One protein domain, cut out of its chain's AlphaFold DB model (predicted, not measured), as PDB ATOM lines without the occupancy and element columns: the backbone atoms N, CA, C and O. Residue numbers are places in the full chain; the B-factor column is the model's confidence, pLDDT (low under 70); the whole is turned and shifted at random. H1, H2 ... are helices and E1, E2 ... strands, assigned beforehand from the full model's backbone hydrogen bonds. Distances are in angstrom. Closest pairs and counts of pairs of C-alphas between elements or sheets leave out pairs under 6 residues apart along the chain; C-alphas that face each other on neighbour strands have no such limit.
ATOM      1  N   GLY A 293     212.876 218.742 254.953       78.81
ATOM      2  CA  GLY A 293     214.306 218.749 254.619       78.81
ATOM      3  C   GLY A 293     215.212 218.827 255.851       78.81
ATOM      4  O   GLY A 293     216.082 217.986 256.000       78.81
ATOM      5  N   ALA A 294     214.942 219.737 256.792       79.81
ATOM      6  CA  ALA A 294     215.729 219.852 258.025       79.81
ATOM      7  C   ALA A 294     215.676 218.567 258.875       79.81
ATOM      8  O   ALA A 294     216.674 218.164 259.456       79.81
ATOM      9  N   ARG A 295     214.522 217.886 258.891       83.56
ATOM     10  CA  ARG A 295     214.364 216.592 259.577       83.56
ATOM     11  C   ARG A 295     215.114 215.453 258.879       83.56
ATOM     12  O   ARG A 295     215.612 214.557 259.544       83.56
ATOM     13  N   LEU A 296     215.163 215.468 257.543       87.81
ATOM     14  CA  LEU A 296     215.946 214.510 256.752       87.81
ATOM     15  C   LEU A 296     217.450 214.724 256.925       87.81
ATOM     16  O   LEU A 296     218.193 213.749 256.945       87.81
ATOM     17  N   LEU A 297     217.876 215.981 257.061       87.94
ATOM     18  CA  LEU A 297     219.258 216.328 257.356       87.94
ATOM     19  C   LEU A 297     219.661 215.743 258.713       87.94
ATOM     20  O   LEU A 297     220.546 214.903 258.732       87.94
ATOM     21  N   GLU A 298     218.935 216.056 259.793       86.12
ATOM     22  CA  GLU A 298     219.163 215.482 261.137       86.12
ATOM     23  C   GLU A 298     219.193 213.942 261.119       86.12
ATOM     24  O   GLU A 298     220.094 213.329 261.682       86.12
ATOM     25  N   LEU A 299     218.250 213.301 260.416       89.19
ATOM     26  CA  LEU A 299     218.220 211.842 260.261       89.19
ATOM     27  C   LEU A 299     219.505 211.285 259.641       89.19
ATOM     28  O   LEU A 299     220.069 210.330 260.166       89.19
ATOM     29  N   LEU A 300     219.954 211.860 258.525       91.50
ATOM     30  CA  LEU A 300     221.181 211.422 257.865       91.50
ATOM     31  C   LEU A 300     222.420 211.750 258.707       91.50
ATOM     32  O   LEU A 300     223.340 210.944 258.749       91.50
ATOM     33  N   GLU A 301     222.444 212.888 259.407       90.94
ATOM     34  CA  GLU A 301     223.532 213.235 260.329       90.94
ATOM     35  C   GLU A 301     223.698 212.205 261.440       90.94
ATOM     36  O   GLU A 301     224.821 211.808 261.740       90.94
ATOM     37  N   GLU A 302     222.588 211.758 262.019       86.25
ATOM     38  CA  GLU A 302     222.603 210.755 263.075       86.25
ATOM     39  C   GLU A 302     222.965 209.354 262.569       86.25
ATOM     40  O   GLU A 302     223.631 208.611 263.285       86.25
ATOM     41  N   LEU A 303     222.540 208.987 261.354       88.75
ATOM     42  CA  LEU A 303     222.909 207.707 260.740       88.75
ATOM     43  C   LEU A 303     224.393 207.665 260.352       88.75
ATOM     44  O   LEU A 303     225.014 206.611 260.423       88.75
ATOM     45  N   GLY A 304     224.970 208.802 259.956       90.38
ATOM     46  CA  GLY A 304     226.400 208.926 259.662       90.38
ATOM     47  C   GLY A 304     226.865 208.268 258.355       90.38
ATOM     48  O   GLY A 304     228.057 208.308 258.057       90.38
ATOM     49  N   GLU A 305     225.960 207.701 257.552       92.19
ATOM     50  CA  GLU A 305     226.285 207.004 256.301       92.19
ATOM     51  C   GLU A 305     225.229 207.215 255.195       92.19
ATOM     52  O   GLU A 305     224.103 207.628 255.483       92.19
ATOM     53  N   PRO A 306     225.561 206.992 253.903       93.88
ATOM     54  CA  PRO A 306     224.570 206.984 252.827       93.88
ATOM     55  C   PRO A 306     223.505 205.909 253.064       93.88
ATOM     56  O   PRO A 306     223.841 204.762 253.339       93.88
ATOM     57  N   THR A 307     222.231 206.254 252.899       95.06
ATOM     58  CA  THR A 307     221.116 205.372 253.279       95.06
ATOM     59  C   THR A 307     220.123 205.206 252.133       95.06
ATOM     60  O   THR A 307     219.906 206.127 251.335       95.06
ATOM     61  N   GLU A 308     219.511 204.029 252.023       94.75
ATOM     62  CA  GLU A 308     218.456 203.787 251.042       94.75
ATOM     63  C   GLU A 308     217.183 204.577 251.364       94.75
ATOM     64  O   GLU A 308     216.858 204.866 252.515       94.75
ATOM     65  N   LEU A 309     216.433 204.938 250.322       92.06
ATOM     66  CA  LEU A 309     215.204 205.714 250.449       92.06
ATOM     67  C   LEU A 309     214.174 205.018 251.341       92.06
ATOM     68  O   LEU A 309     213.467 205.699 252.079       92.06
ATOM     69  N   ASP A 310     214.064 203.695 251.260       91.25
ATOM     70  CA  ASP A 310     213.081 202.942 252.035       91.25
ATOM     71  C   ASP A 310     213.454 202.910 253.522       91.25
ATOM     72  O   ASP A 310     212.584 203.139 254.367       91.25
ATOM     73  N   ASP A 311     214.744 202.786 253.838       91.94
ATOM     74  CA  ASP A 311     215.266 202.901 255.203       91.94
ATOM     75  C   ASP A 311     215.115 204.325 255.747       91.94
ATOM     76  O   ASP A 311     214.672 204.518 256.878       91.94
ATOM     77  N   LEU A 312     215.369 205.349 254.926       89.31
ATOM     78  CA  LEU A 312     215.106 206.744 255.296       89.31
ATOM     79  C   LEU A 312     213.621 206.991 255.548       89.31
ATOM     80  O   LEU A 312     213.262 207.700 256.486       89.31
ATOM     81  N   VAL A 313     212.734 206.415 254.733       87.88
ATOM     82  CA  VAL A 313     211.282 206.480 254.951       87.88
ATOM     83  C   VAL A 313     210.911 205.778 256.251       87.88
ATOM     84  O   VAL A 313     210.065 206.297 256.982       87.88
ATOM     85  N   PHE A 314     211.519 204.629 256.542       85.44
ATOM     86  CA  PHE A 314     211.296 203.892 257.779       85.44
ATOM     87  C   PHE A 314     211.752 204.703 258.994       85.44
ATOM     88  O   PHE A 314     210.917 205.004 259.843       85.44
ATOM     89  N   ALA A 315     213.001 205.170 259.023       83.25
ATOM     90  CA  ALA A 315     213.544 205.998 260.099       83.25
ATOM     91  C   ALA A 315     212.745 207.302 260.279       83.25
ATOM     92  O   ALA A 315     212.433 207.723 261.396       83.25
ATOM     93  N   TYR A 316     212.311 207.920 259.175       85.00
ATOM     94  CA  TYR A 316     211.444 209.095 259.223       85.00
ATOM     95  C   TYR A 316     210.068 208.771 259.809       85.00
ATOM     96  O   TYR A 316     209.527 209.564 260.578       85.00
ATOM     97  N   ARG A 317     209.465 207.629 259.462       80.00
ATOM     98  CA  ARG A 317     208.187 207.192 260.045       80.00
ATOM     99  C   ARG A 317     208.342 206.785 261.499       80.00
ATOM    100  O   ARG A 317     207.458 207.074 262.288       80.00
ATOM    101  N   GLU A 318     209.438 206.158 261.876       75.50
ATOM    102  CA  GLU A 318     209.686 205.797 263.264       75.50
ATOM    103  C   GLU A 318     209.726 207.052 264.146       75.50
ATOM    104  O   GLU A 318     209.025 207.133 265.155       75.50
ATOM    105  N   ARG A 319     210.445 208.088 263.700       70.50
ATOM    106  CA  ARG A 319     210.648 209.314 264.484       70.50
ATOM    107  C   ARG A 319     209.546 210.351 264.331       70.50
ATOM    108  O   ARG A 319     209.146 210.991 265.298       70.50
ATOM    109  N   PHE A 320     209.033 210.526 263.117       71.50
ATOM    110  CA  PHE A 320     208.080 211.583 262.773       71.50
ATOM    111  C   PHE A 320     206.716 211.042 262.327       71.50
ATOM    112  O   PHE A 320     205.871 211.831 261.907       71.50
ATOM    113  N   ARG A 321     206.476 209.725 262.436       59.31
ATOM    114  CA  ARG A 321     205.213 208.973 262.222       59.31
ATOM    115  C   ARG A 321     204.591 208.993 260.839       59.31
ATOM    116  O   ARG A 321     204.076 207.968 260.400       59.31
ATOM    117  N   PHE A 322     204.628 210.114 260.133       63.28
ATOM    118  CA  PHE A 322     204.020 210.243 258.819       63.28
ATOM    119  C   PHE A 322     205.051 210.633 257.767       63.28
ATOM    120  O   PHE A 322     205.562 211.751 257.745       63.28
ATOM    121  N   ALA A 323     205.297 209.715 256.835       66.06
ATOM    122  CA  ALA A 323     206.100 209.981 255.654       66.06
ATOM    123  C   ALA A 323     205.503 209.294 254.426       66.06
ATOM    124  O   ALA A 323     205.217 208.091 254.425       66.06
ATOM    125  N   SER A 324     205.348 210.071 253.358       77.00
ATOM    126  CA  SER A 324     205.149 209.544 252.012       77.00
ATOM    127  C   SER A 324     206.509 209.482 251.336       77.00
ATOM    128  O   SER A 324     207.192 210.505 251.261       77.00
ATOM    129  N   GLN A 325     206.870 208.316 250.803       82.31
ATOM    130  CA  GLN A 325     208.090 208.122 250.015       82.31
ATOM    131  C   GLN A 325     208.195 209.170 248.899       82.31
ATOM    132  O   GLN A 325     209.216 209.830 248.765       82.31
ATOM    133  N   GLN A 326     207.099 209.445 248.180       80.31
ATOM    134  CA  GLN A 326     207.062 210.480 247.138       80.31
ATOM    135  C   GLN A 326     207.265 211.905 247.669       80.31
ATOM    136  O   GLN A 326     207.741 212.778 246.940       80.31
ATOM    137  N   ARG A 327     206.842 212.184 248.907       79.62
ATOM    138  CA  ARG A 327     207.033 213.497 249.534       79.62
ATOM    139  C   ARG A 327     208.482 213.669 249.981       79.62
ATOM    140  O   ARG A 327     209.057 214.709 249.692       79.62
ATOM    141  N   LEU A 328     209.067 212.656 250.625       83.25
ATOM    142  CA  LEU A 328     210.478 212.678 251.016       83.25
ATOM    143  C   LEU A 328     211.388 212.741 249.790       83.25
ATOM    144  O   LEU A 328     212.240 213.618 249.732       83.25
ATOM    145  N   LEU A 329     211.124 211.929 248.762       85.06
ATOM    146  CA  LEU A 329     211.849 211.970 247.489       85.06
ATOM    147  C   LEU A 329     211.824 213.371 246.861       85.06
ATOM    148  O   LEU A 329     212.845 213.840 246.378       85.06
ATOM    149  N   ARG A 330     210.679 214.070 246.887       81.25
ATOM    150  CA  ARG A 330     210.590 215.455 246.392       81.25
ATOM    151  C   ARG A 330     211.471 216.424 247.177       81.25
ATOM    152  O   ARG A 330     212.019 217.341 246.578       81.25
ATOM    153  N   HIS A 331     211.586 216.248 248.490       84.31
ATOM    154  CA  HIS A 331     212.460 217.081 249.316       84.31
ATOM    155  C   HIS A 331     213.938 216.754 249.099       84.31
ATOM    156  O   HIS A 331     214.732 217.678 248.964       84.31
ATOM    157  N   LEU A 332     214.279 215.468 249.002       87.00
ATOM    158  CA  LEU A 332     215.631 214.997 248.705       87.00
ATOM    159  C   LEU A 332     216.102 215.485 247.328       87.00
ATOM    160  O   LEU A 332     217.161 216.082 247.219       87.00
ATOM    161  N   ALA A 333     215.276 215.323 246.291       82.62
ATOM    162  CA  ALA A 333     215.606 215.738 244.925       82.62
ATOM    163  C   ALA A 333     215.551 217.259 244.698       82.62
ATOM    164  O   ALA A 333     216.081 217.748 243.708       82.62
ATOM    165  N   GLY A 334     214.841 217.997 245.555       76.06
ATOM    166  CA  GLY A 334     214.626 219.438 245.407       76.06
ATOM    167  C   GLY A 334     215.529 220.313 246.275       76.06
ATOM    168  O   GLY A 334     215.464 221.533 246.146       76.06
ATOM    169  N   SER A 335     216.319 219.727 247.177       83.69
ATOM    170  CA  SER A 335     217.221 220.463 248.067       83.69
ATOM    171  C   SER A 335     218.673 220.249 247.660       83.69
ATOM    172  O   SER A 335     219.083 219.141 247.326       83.69
ATOM    173  N   THR A 336     219.469 221.313 247.736       85.44
ATOM    174  CA  THR A 336     220.907 221.292 247.441       85.44
ATOM    175  C   THR A 336     221.725 220.586 248.520       85.44
ATOM    176  O   THR A 336     222.889 220.280 248.298       85.44
ATOM    177  N   GLU A 337     221.144 220.325 249.690       88.69
ATOM    178  CA  GLU A 337     221.832 219.686 250.821       88.69
ATOM    179  C   GLU A 337     222.023 218.176 250.630       88.69
ATOM    180  O   GLU A 337     222.899 217.581 251.260       88.69
ATOM    181  N   PHE A 338     221.231 217.555 249.756       92.62
ATOM    182  CA  PHE A 338     221.275 216.119 249.502       92.62
ATOM    183  C   PHE A 338     221.891 215.823 248.139       92.62
ATOM    184  O   PHE A 338     221.899 216.659 247.230       92.62
ATOM    185  N   VAL A 339     222.413 214.609 248.019       92.12
ATOM    186  CA  VAL A 339     222.951 214.059 246.780       92.12
ATOM    187  C   VAL A 339     222.502 212.612 246.641       92.12
ATOM    188  O   VAL A 339     222.427 211.861 247.622       92.12
ATOM    189  N   ARG A 340     222.177 212.214 245.413       91.12
ATOM    190  CA  ARG A 340     221.858 210.825 245.087       91.12
ATOM    191  C   ARG A 340     223.128 210.097 244.656       91.12
ATOM    192  O   ARG A 340     223.770 210.498 243.692       91.12
ATOM    193  N   VAL A 341     223.462 209.013 245.354       91.81
ATOM    194  CA  VAL A 341     224.699 208.234 245.127       91.81
ATOM    195  C   VAL A 341     224.437 206.839 244.544       91.81
ATOM    196  O   VAL A 341     225.377 206.126 244.206       91.81
ATOM    197  N   GLY A 342     223.163 206.461 244.403       90.00
ATOM    198  CA  GLY A 342     222.717 205.186 243.839       90.00
ATOM    199  C   GLY A 342     221.276 205.246 243.323       90.00
ATOM    200  O   GLY A 342     220.654 206.309 243.265       90.00
ATOM    201  N   GLU A 343     220.703 204.097 242.957       86.62
ATOM    202  CA  GLU A 343     219.324 204.041 242.452       86.62
ATOM    203  C   GLU A 343     218.303 204.477 243.514       86.62
ATOM    204  O   GLU A 343     217.425 205.297 243.241       86.62
ATOM    205  N   THR A 344     218.446 204.005 244.743       90.06
ATOM    206  CA  THR A 344     217.582 204.386 245.871       90.06
ATOM    207  C   THR A 344     218.362 205.053 246.996       90.06
ATOM    208  O   THR A 344     217.750 205.530 247.944       90.06
ATOM    209  N   THR A 345     219.687 205.145 246.888       94.12
ATOM    210  CA  THR A 345     220.570 205.621 247.958       94.12
ATOM    211  C   THR A 345     220.776 207.134 247.916       94.12
ATOM    212  O   THR A 345     221.162 207.703 246.887       94.12
ATOM    213  N   TRP A 346     220.566 207.774 249.065       94.69
ATOM    214  CA  TRP A 346     220.717 209.211 249.275       94.69
ATOM    215  C   TRP A 346     221.736 209.500 250.371       94.69
ATOM    216  O   TRP A 346     221.958 208.699 251.276       94.69
ATOM    217  N   SER A 347     222.369 210.663 250.280       95.50
ATOM    218  CA  SER A 347     223.395 211.078 251.227       95.50
ATOM    219  C   SER A 347     223.448 212.599 251.370       95.50
ATOM    220  O   SER A 347     222.824 213.326 250.590       95.50
ATOM    221  N   LEU A 348     224.189 213.087 252.367       94.56
ATOM    222  CA  LEU A 348     224.443 214.517 252.540       94.56
ATOM    223  C   LEU A 348     225.519 214.975 251.559       94.56
ATOM    224  O   LEU A 348     226.606 214.404 251.525       94.56
ATOM    225  N   ARG A 349     225.254 216.048 250.806       92.06
ATOM    226  CA  ARG A 349     226.179 216.573 249.788       92.06
ATOM    227  C   ARG A 349     227.565 216.877 250.355       92.06
ATOM    228  O   ARG A 349     228.556 216.551 249.712       92.06
ATOM    229  N   ARG A 350     227.625 217.427 251.573       91.81
ATOM    230  CA  ARG A 350     228.875 217.781 252.267       91.81
ATOM    231  C   ARG A 350     229.842 216.605 252.465       91.81
ATOM    232  O   ARG A 350     231.032 216.817 252.643       91.81
ATOM    233  N   TRP A 351     229.348 215.364 252.450       93.62
ATOM    234  CA  TRP A 351     230.196 214.171 252.553       93.62
ATOM    235  C   TRP A 351     230.852 213.778 251.223       93.62
ATOM    236  O   TRP A 351     231.784 212.982 251.226       93.62
ATOM    237  N   HIS A 352     230.387 214.335 250.098       92.31
ATOM    238  CA  HIS A 352     230.823 213.980 248.741       92.31
ATOM    239  C   HIS A 352     231.411 215.175 247.979       92.31
ATOM    240  O   HIS A 352     231.488 215.135 246.756       92.31
ATOM    241  N   GLU A 353     231.810 216.252 248.662       90.06
ATOM    242  CA  GLU A 353     232.329 217.467 248.009       90.06
ATOM    243  C   GLU A 353     233.556 217.185 247.133       90.06
ATOM    244  O   GLU A 353     233.624 217.667 246.004       90.06
ATOM    245  N   THR A 354     234.477 216.343 247.610       90.88
ATOM    246  CA  THR A 354     235.657 215.922 246.842       90.88
ATOM    247  C   THR A 354     235.264 215.111 245.606       90.88
ATOM    248  O   THR A 354     235.698 215.430 244.505       90.88
ATOM    249  N   GLU A 355     234.376 214.120 245.754       89.94
ATOM    250  CA  GLU A 355     233.908 213.298 244.625       89.94
ATOM    251  C   GLU A 355     233.190 214.155 243.567       89.94
ATOM    252  O   GLU A 355     233.377 213.957 242.368       89.94
ATOM    253  N   LEU A 356     232.390 215.134 244.003       89.00
ATOM    254  CA  LEU A 356     231.702 216.084 243.127       89.00
ATOM    255  C   LEU A 356     232.673 217.007 242.381       89.00
ATOM    256  O   LEU A 356     232.418 217.342 241.224       89.00
ATOM    257  N   ALA A 357     233.777 217.405 243.014       89.81
ATOM    258  CA  ALA A 357     234.832 218.157 242.345       89.81
ATOM    259  C   ALA A 357     235.536 217.300 241.277       89.81
ATOM    260  O   ALA A 357     235.718 217.757 240.148       89.81
ATOM    261  N   ASP A 358     235.840 216.037 241.593       90.44
ATOM    262  CA  ASP A 358     236.535 215.115 240.686       90.44
ATOM    263  C   ASP A 358     235.709 214.770 239.431       90.44
ATOM    264  O   ASP A 358     236.256 214.576 238.342       90.44
ATOM    265  N   ILE A 359     234.375 214.718 239.543       92.31
ATOM    266  CA  ILE A 359     233.484 214.410 238.409       92.31
ATOM    267  C   ILE A 359     233.062 215.635 237.579       92.31
ATOM    268  O   ILE A 359     232.307 215.480 236.609       92.31
ATOM    269  N   ALA A 360     233.526 216.844 237.912       91.06
ATOM    270  CA  ALA A 360     233.124 218.077 237.229       91.06
ATOM    271  C   ALA A 360     233.445 218.049 235.721       91.06
ATOM    272  O   ALA A 360     232.582 218.346 234.890       91.06
ATOM    273  N   ASP A 361     234.643 217.589 235.351       92.25
ATOM    274  CA  ASP A 361     235.065 217.474 233.948       92.25
ATOM    275  C   ASP A 361     234.205 216.476 233.165       92.25
ATOM    276  O   ASP A 361     233.823 216.715 232.016       92.25
ATOM    277  N   THR A 362     233.872 215.346 233.791       92.81
ATOM    278  CA  THR A 362     232.994 214.329 233.203       92.81
ATOM    279  C   THR A 362     231.581 214.876 233.012       92.81
ATOM    280  O   THR A 362     230.973 214.657 231.962       92.81
ATOM    281  N   THR A 363     231.084 215.651 233.979       92.94
ATOM    282  CA  THR A 363     229.787 216.333 233.888       92.94
ATOM    283  C   THR A 363     229.757 217.293 232.701       92.94
ATOM    284  O   THR A 363     228.843 217.221 231.881       92.94
ATOM    285  N   GLU A 364     230.788 218.124 232.524       94.00
ATOM    286  CA  GLU A 364     230.878 219.053 231.390       94.00
ATOM    287  C   GLU A 364     230.915 218.316 230.037       94.00
ATOM    288  O   GLU A 364     230.244 218.728 229.083       94.00
ATOM    289  N   ARG A 365     231.635 217.187 229.935       92.62
ATOM    290  CA  ARG A 365     231.622 216.345 228.721       92.62
ATOM    291  C   ARG A 365     230.228 215.785 228.426       92.62
ATOM    292  O   ARG A 365     229.779 215.837 227.276       92.62
ATOM    293  N   VAL A 366     229.514 215.323 229.453       92.81
ATOM    294  CA  VAL A 366     228.134 214.828 229.335       92.81
ATOM    295  C   VAL A 366     227.188 215.946 228.892       92.81
ATOM    296  O   VAL A 366     226.410 215.731 227.963       92.81
ATOM    297  N   VAL A 367     227.290 217.158 229.455       91.56
ATOM    298  CA  VAL A 367     226.481 218.315 229.025       91.56
ATOM    299  C   VAL A 367     226.713 218.639 227.550       91.56
ATOM    300  O   VAL A 367     225.751 218.819 226.800       91.56
ATOM    301  N   ARG A 368     227.970 218.666 227.088       91.00
ATOM    302  CA  ARG A 368     228.288 218.917 225.669       91.00
ATOM    303  C   ARG A 368     227.714 217.838 224.754       91.00
ATOM    304  O   ARG A 368     227.160 218.159 223.696       91.00
ATOM    305  N   ARG A 369     227.784 216.565 225.157       89.69
ATOM    306  CA  ARG A 369     227.140 215.462 224.426       89.69
ATOM    307  C   ARG A 369     225.621 215.604 224.398       89.69
ATOM    308  O   ARG A 369     225.039 215.485 223.327       89.69
ATOM    309  N   LEU A 370     224.990 215.937 225.522       88.69
ATOM    310  CA  LEU A 370     223.549 216.194 225.593       88.69
ATOM    311  C   LEU A 370     223.124 217.344 224.674       88.69
ATOM    312  O   LEU A 370     222.145 217.209 223.954       88.69
ATOM    313  N   CYS A 371     223.871 218.450 224.661       85.81
ATOM    314  CA  CYS A 371     223.558 219.622 223.839       85.81
ATOM    315  C   CYS A 371     223.766 219.372 222.337       85.81
ATOM    316  O   CYS A 371     223.035 219.912 221.507       85.81
ATOM    317  N   SER A 372     224.755 218.552 221.973       85.56
ATOM    318  CA  SER A 372     225.011 218.176 220.573       85.56
ATOM    319  C   SER A 372     224.067 217.079 220.069       85.56
ATOM    320  O   SER A 372     223.695 217.067 218.892       85.56
ATOM    321  N   ALA A 373     223.630 216.179 220.953       76.31
ATOM    322  CA  ALA A 373     222.664 215.141 220.647       76.31
ATOM    323  C   ALA A 373     221.236 215.710 220.677       76.31
ATOM    324  O   ALA A 373     220.673 216.020 221.722       76.31
ATOM    325  N   LYS A 374     220.588 215.817 219.515       66.44
ATOM    326  CA  LYS A 374     219.184 216.251 219.457       66.44
ATOM    327  C   LYS A 374     218.275 215.207 220.123       66.44
ATOM    328  O   LYS A 374     218.137 214.102 219.600       66.44
ATOM    329  N   GLY A 375     217.577 215.571 221.203       74.50
ATOM    330  CA  GLY A 375     216.523 214.750 221.815       74.50
ATOM    331  C   GLY A 375     216.801 214.273 223.242       74.50
ATOM    332  O   GLY A 375     217.663 214.785 223.944       74.50
ATOM    333  N   ARG A 376     216.006 213.286 223.666       83.69
ATOM    334  CA  ARG A 376     216.095 212.628 224.976       83.69
ATOM    335  C   ARG A 376     217.277 211.667 224.993       83.69
ATOM    336  O   ARG A 376     217.394 210.848 224.085       83.69
ATOM    337  N   GLN A 377     218.083 211.743 226.041       88.62
ATOM    338  CA  GLN A 377     219.227 210.868 226.267       88.62
ATOM    339  C   GLN A 377     219.178 210.269 227.672       88.62
ATOM    340  O   GLN A 377     218.685 210.910 228.603       88.62
ATOM    341  N   ASP A 378     219.719 209.062 227.811       90.56
ATOM    342  CA  ASP A 378     219.980 208.418 229.099       90.56
ATOM    343  C   ASP A 378     221.310 208.942 229.662       90.56
ATOM    344  O   ASP A 378     222.379 208.727 229.080       90.56
ATOM    345  N   VAL A 379     221.238 209.662 230.781       89.81
ATOM    346  CA  VAL A 379     222.397 210.297 231.418       89.81
ATOM    347  C   VAL A 379     223.349 209.259 231.998       89.81
ATOM    348  O   VAL A 379     224.560 209.428 231.884       89.81
ATOM    349  N   LEU A 380     222.832 208.184 232.602       90.31
ATOM    350  CA  LEU A 380     223.669 207.173 233.247       90.31
ATOM    351  C   LEU A 380     224.481 206.413 232.199       90.31
ATOM    352  O   LEU A 380     225.681 206.204 232.371       90.31
ATOM    353  N   ALA A 381     223.848 206.057 231.078       91.06
ATOM    354  CA  ALA A 381     224.542 205.443 229.951       91.06
ATOM    355  C   ALA A 381     225.620 206.374 229.365       91.06
ATOM    356  O   ALA A 381     226.739 205.931 229.095       91.06
ATOM    357  N   LEU A 382     225.311 207.667 229.213       91.00
ATOM    358  CA  LEU A 382     226.265 208.664 228.720       91.00
ATOM    359  C   LEU A 382     227.454 208.857 229.666       91.00
ATOM    360  O   LEU A 382     228.591 208.876 229.199       91.00
ATOM    361  N   ALA A 383     227.207 208.973 230.971       91.25
ATOM    362  CA  ALA A 383     228.250 209.164 231.976       91.25
ATOM    363  C   ALA A 383     229.187 207.949 232.059       91.25
ATOM    364  O   ALA A 383     230.407 208.115 232.053       91.25
ATOM    365  N   ARG A 384     228.640 206.723 232.038       91.50
ATOM    366  CA  ARG A 384     229.447 205.489 231.975       91.50
ATOM    367  C   ARG A 384     230.302 205.434 230.706       91.50
ATOM    368  O   ARG A 384     231.474 205.075 230.762       91.50
ATOM    369  N   GLY A 385     229.748 205.859 229.567       88.44
ATOM    370  CA  GLY A 385     230.483 205.972 228.302       88.44
ATOM    371  C   GLY A 385     231.588 207.040 228.290       88.44
ATOM    372  O   GLY A 385     232.416 207.034 227.383       88.44
ATOM    373  N   GLU A 386     231.606 207.946 229.270       89.06
ATOM    374  CA  GLU A 386     232.638 208.972 229.497       89.06
ATOM    375  C   GLU A 386     233.648 208.569 230.591       89.06
ATOM    376  O   GLU A 386     234.477 209.385 231.003       89.06
ATOM    377  N   GLY A 387     233.589 207.314 231.055       86.00
ATOM    378  CA  GLY A 387     234.505 206.756 232.049       86.00
ATOM    379  C   GLY A 387     234.064 206.932 233.503       86.00
ATOM    380  O   GLY A 387     234.839 206.609 234.401       86.00
ATOM    381  N   ALA A 388     232.842 207.413 233.766       88.12
ATOM    382  CA  ALA A 388     232.321 207.450 235.130       88.12
ATOM    383  C   ALA A 388     232.058 206.025 235.645       88.12
ATOM    384  O   ALA A 388     231.373 205.235 234.990       88.12
ATOM    385  N   GLY A 389     232.555 205.712 236.845       89.31
ATOM    386  CA  GLY A 389     232.112 204.530 237.586       89.31
ATOM    387  C   GLY A 389     230.628 204.621 237.961       89.31
ATOM    388  O   GLY A 389     230.007 205.673 237.818       89.31
ATOM    389  N   GLU A 390     230.056 203.536 238.488       88.81
ATOM    390  CA  GLU A 390     228.616 203.459 238.791       88.81
ATOM    391  C   GLU A 390     228.139 204.603 239.698       88.81
ATOM    392  O   GLU A 390     227.199 205.321 239.364       88.81
ATOM    393  N   ARG A 391     228.852 204.844 240.802       88.62
ATOM    394  CA  ARG A 391     228.586 205.960 241.721       88.62
ATOM    395  C   ARG A 391     228.801 207.324 241.060       88.62
ATOM    396  O   ARG A 391     227.970 208.215 241.203       88.62
ATOM    397  N   GLY A 392     229.868 207.465 240.271       90.56
ATOM    398  CA  GLY A 392     230.162 208.692 239.526       90.56
ATOM    399  C   GLY A 392     229.061 209.062 238.527       90.56
ATOM    400  O   GLY A 392     228.750 210.238 238.375       90.56
ATOM    401  N   ALA A 393     228.411 208.080 237.895       91.88
ATOM    402  CA  ALA A 393     227.292 208.328 236.988       91.88
ATOM    403  C   ALA A 393     226.075 208.944 237.708       91.88
ATOM    404  O   ALA A 393     225.424 209.834 237.157       91.88
ATOM    405  N   TRP A 394     225.794 208.522 238.947       92.50
ATOM    406  CA  TRP A 394     224.738 209.117 239.776       92.50
ATOM    407  C   TRP A 394     225.081 210.539 240.228       92.50
ATOM    408  O   TRP A 394     224.219 211.414 240.161       92.50
ATOM    409  N   LEU A 395     226.342 210.790 240.590       91.75
ATOM    410  CA  LEU A 395     226.821 212.135 240.918       91.75
ATOM    411  C   LEU A 395     226.736 213.087 239.711       91.75
ATOM    412  O   LEU A 395     226.327 214.235 239.862       91.75
ATOM    413  N   VAL A 396     227.044 212.605 238.499       91.44
ATOM    414  CA  VAL A 396     226.861 213.382 237.259       91.44
ATOM    415  C   VAL A 396     225.385 213.724 237.054       91.44
ATOM    416  O   VAL A 396     225.054 214.870 236.754       91.44
ATOM    417  N   LEU A 397     224.478 212.754 237.227       89.88
ATOM    418  CA  LEU A 397     223.037 212.989 237.099       89.88
ATOM    419  C   LEU A 397     222.532 214.049 238.090       89.88
ATOM    420  O   LEU A 397     221.686 214.866 237.722       89.88
ATOM    421  N   ASP A 398     223.045 214.036 239.318       88.00
ATOM    422  CA  ASP A 398     222.745 215.040 240.338       88.00
ATOM    423  C   ASP A 398     223.273 216.433 239.945       88.00
ATOM    424  O   ASP A 398     222.513 217.401 239.958       88.00
ATOM    425  N   ALA A 399     224.523 216.527 239.484       88.06
ATOM    426  CA  ALA A 399     225.120 217.787 239.037       88.06
ATOM    427  C   ALA A 399     224.353 218.422 237.858       88.06
ATOM    428  O   ALA A 399     224.168 219.641 237.816       88.06
ATOM    429  N   LEU A 400     223.826 217.607 236.934       87.69
ATOM    430  CA  LEU A 400     223.000 218.083 235.817       87.69
ATOM    431  C   LEU A 400     221.675 218.723 236.250       87.69
ATOM    432  O   LEU A 400     221.113 219.502 235.483       87.69
ATOM    433  N   ALA A 401     221.156 218.413 237.442       82.12
ATOM    434  CA  ALA A 401     219.918 219.019 237.933       82.12
ATOM    435  C   ALA A 401     220.047 220.539 238.133       82.12
ATOM    436  O   ALA A 401     219.046 221.252 238.040       82.12
ATOM    437  N   GLY A 402     221.268 221.024 238.386       77.38
ATOM    438  CA  GLY A 402     221.586 222.442 238.537       77.38
ATOM    439  C   GLY A 402     222.102 223.131 237.267       77.38
ATOM    440  O   GLY A 402     222.309 224.343 237.301       77.38
ATOM    441  N   ASP A 403     222.324 222.412 236.159       83.50
ATOM    442  CA  ASP A 403     222.902 223.001 234.944       83.50
ATOM    443  C   ASP A 403     221.823 223.694 234.082       83.50
ATOM    444  O   ASP A 403     220.889 223.038 233.614       83.50
ATOM    445  N   PRO A 404     221.942 225.005 233.793       84.00
ATOM    446  CA  PRO A 404     220.925 225.757 233.053       84.00
ATOM    447  C   PRO A 404     220.794 225.353 231.575       84.00
ATOM    448  O   PRO A 404     219.814 225.720 230.923       84.00
ATOM    449  N   ARG A 405     221.772 224.629 231.014       84.88
ATOM    450  CA  ARG A 405     221.779 224.197 229.605       84.88
ATOM    451  C   ARG A 405     220.968 222.922 229.388       84.88
ATOM    452  O   ARG A 405     220.663 222.579 228.243       84.88
ATOM    453  N   VAL A 406     220.615 222.219 230.462       86.06
ATOM    454  CA  VAL A 406     220.000 220.893 230.418       86.06
ATOM    455  C   VAL A 406     218.662 220.907 231.152       86.06
ATOM    456  O   VAL A 406     218.466 221.583 232.154       86.06
ATOM    457  N   ARG A 407     217.704 220.136 230.642       82.25
ATOM    458  CA  ARG A 407     216.413 219.894 231.277       82.25
ATOM    459  C   ARG A 407     216.252 218.407 231.554       82.25
ATOM    460  O   ARG A 407     216.138 217.605 230.623       82.25
ATOM    461  N   LEU A 408     216.199 218.053 232.837       82.88
ATOM    462  CA  LEU A 408     215.903 216.691 233.276       82.88
ATOM    463  C   LEU A 408     214.443 216.326 232.963       82.88
ATOM    464  O   LEU A 408     213.518 217.115 233.163       82.88
ATOM    465  N   LEU A 409     214.239 215.111 232.458       75.88
ATOM    466  CA  LEU A 409     212.940 214.554 232.059       75.88
ATOM    467  C   LEU A 409     212.404 213.519 233.065       75.88
ATOM    468  O   LEU A 409     211.279 213.040 232.918       75.88
ATOM    469  N   GLY A 410     213.192 213.206 234.099       71.62
ATOM    470  CA  GLY A 410     212.925 212.148 235.074       71.62
ATOM    471  C   GLY A 410     213.502 210.794 234.646       71.62
ATOM    472  O   GLY A 410     213.883 210.612 233.496       71.62
ATOM    473  N   ARG A 411     213.591 209.842 235.590       75.12
ATOM    474  CA  ARG A 411     214.126 208.475 235.374       75.12
ATOM    475  C   ARG A 411     215.555 208.409 234.804       75.12
ATOM    476  O   ARG A 411     215.880 207.474 234.090       75.12
ATOM    477  N   GLY A 412     216.398 209.391 235.127       82.06
ATOM    478  CA  GLY A 412     217.787 209.425 234.655       82.06
ATOM    479  C   GLY A 412     217.960 209.980 233.242       82.06
ATOM    480  O   GLY A 412     219.006 209.789 232.637       82.06
ATOM    481  N   GLU A 413     216.953 210.669 232.703       87.00
ATOM    482  CA  GLU A 413     216.993 211.167 231.330       87.00
ATOM    483  C   GLU A 413     217.005 212.684 231.262       87.00
ATOM    484  O   GLU A 413     216.395 213.372 232.086       87.00
ATOM    485  N   ALA A 414     217.666 213.200 230.231       86.50
ATOM    486  CA  ALA A 414     217.862 214.623 230.027       86.50
ATOM    487  C   ALA A 414     217.755 215.005 228.549       86.50
ATOM    488  O   ALA A 414     217.887 214.171 227.648       86.50
ATOM    489  N   CYS A 415     217.492 216.284 228.305       86.69
ATOM    490  CA  CYS A 415     217.538 216.898 226.981       86.69
ATOM    491  C   CYS A 415     218.064 218.339 227.084       86.69
ATOM    492  O   CYS A 415     218.106 218.882 228.191       86.69
ATOM    493  N   PRO A 416     218.442 218.975 225.966       86.25
ATOM    494  CA  PRO A 416     218.781 220.397 225.942       86.25
ATOM    495  C   PRO A 416     217.648 221.284 226.482       86.25
ATOM    496  O   PRO A 416     216.464 221.027 226.232       86.25
ATOM    497  N   ALA A 417     217.995 222.339 227.224       80.19
ATOM    498  CA  ALA A 417     217.021 223.237 227.849       80.19
ATOM    499  C   ALA A 417     216.169 224.020 226.830       80.19
ATOM    500  O   ALA A 417     215.004 224.315 227.097       80.19
TER     501      ALA A 417
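Overview. This is residues 293 to 417 of the 612 residues of an uncharacterized protein of bacterium (UniProt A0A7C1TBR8). Two small lobes sit end to end in an elongated body: H1, H2 and H3 gather round the short hairpin E1 and E2 in the first, and H4, H5 and H6 gather round H7 in the second, with the hairpin E3 and E4 packed on H5. The lobes meet where E1 packs on H7. The printed part has 125 residues, with named elements in the order H1 H2 H3 E1 E2 H4 H5 H6 H7 E3 E4; both two-stranded sheets are antiparallel and the class is mostly helix. It is compact, with a radius of gyration of the C-alphas of 15.1 A, and spans 47 by 26 by 21 A.

Arrangement. Start at H1, residues 293 to 303, which touches H2, residues 309 to 320, about perpendicular at 77 degrees; their closest C-alphas, Leu 299 and Tyr 316, are 7.4 A apart. H2 touches H3, residues 325 to 334, about perpendicular at 75 degrees, with C-alphas Val 313 and Gln 325 closest at 6.1 A. Next find the hairpin of E1, residues 338 to 340, and E2, residues 345 to 348, where N 339 and O 347 are 2.9 A apart. Residues 307 to 308 pair antiparallel with residues 345 to 346 of E2. H4, residues 353 to 358, only just touches the hub H7, residues 390 to 400, with 3 pairs of C-alphas within 8 A, the closest being Leu 356 and Leu 395 at 6.7 A. H5, residues 360 to 372, touches H7 at a steep tilt of 65 degrees, the same way, closest at C-alphas Thr 363 and Val 396, 5.4 A. H6, residues 379 to 385, touches H7 at a steep tilt of 50 degrees, opposite ways, closest at C-alphas Ala 383 and Ala 393, 5.2 A. The closest C-alphas of E1 and H7, Arg 340 and Trp 394, are 6.3 A apart. Last comes the hairpin of E3, residues 406 to 410, and E4, residues 413 to 416, with N 407 and O 415 2.8 A apart; C-alphas Cys 371 of H5 and Pro 416 of E4 are 5.3 A apart. Every O i to N i+4 pair is within hydrogen-bond range in H1 to H6, and 6 of 7 in H7.

Along the chain. Find C-alpha 293 at (214.306, 218.749, 254.619); from there H1 runs 15.3 A to C-alpha 303. H2 is 15.4 A long, H3 13.9 A, H5 18.5 A, H7 15.9 A and E3 12.2 A. E4 ends at C-alpha 416, (218.781, 220.397, 225.942).

Size, cuts and confidence. The C-alphas farthest apart, Arg 319 and Ser 372, are 47.0 A apart. The printed part has no cut and no long link. Its mean pLDDT is 86.5; residues 321 to 323 and 374 are under 70.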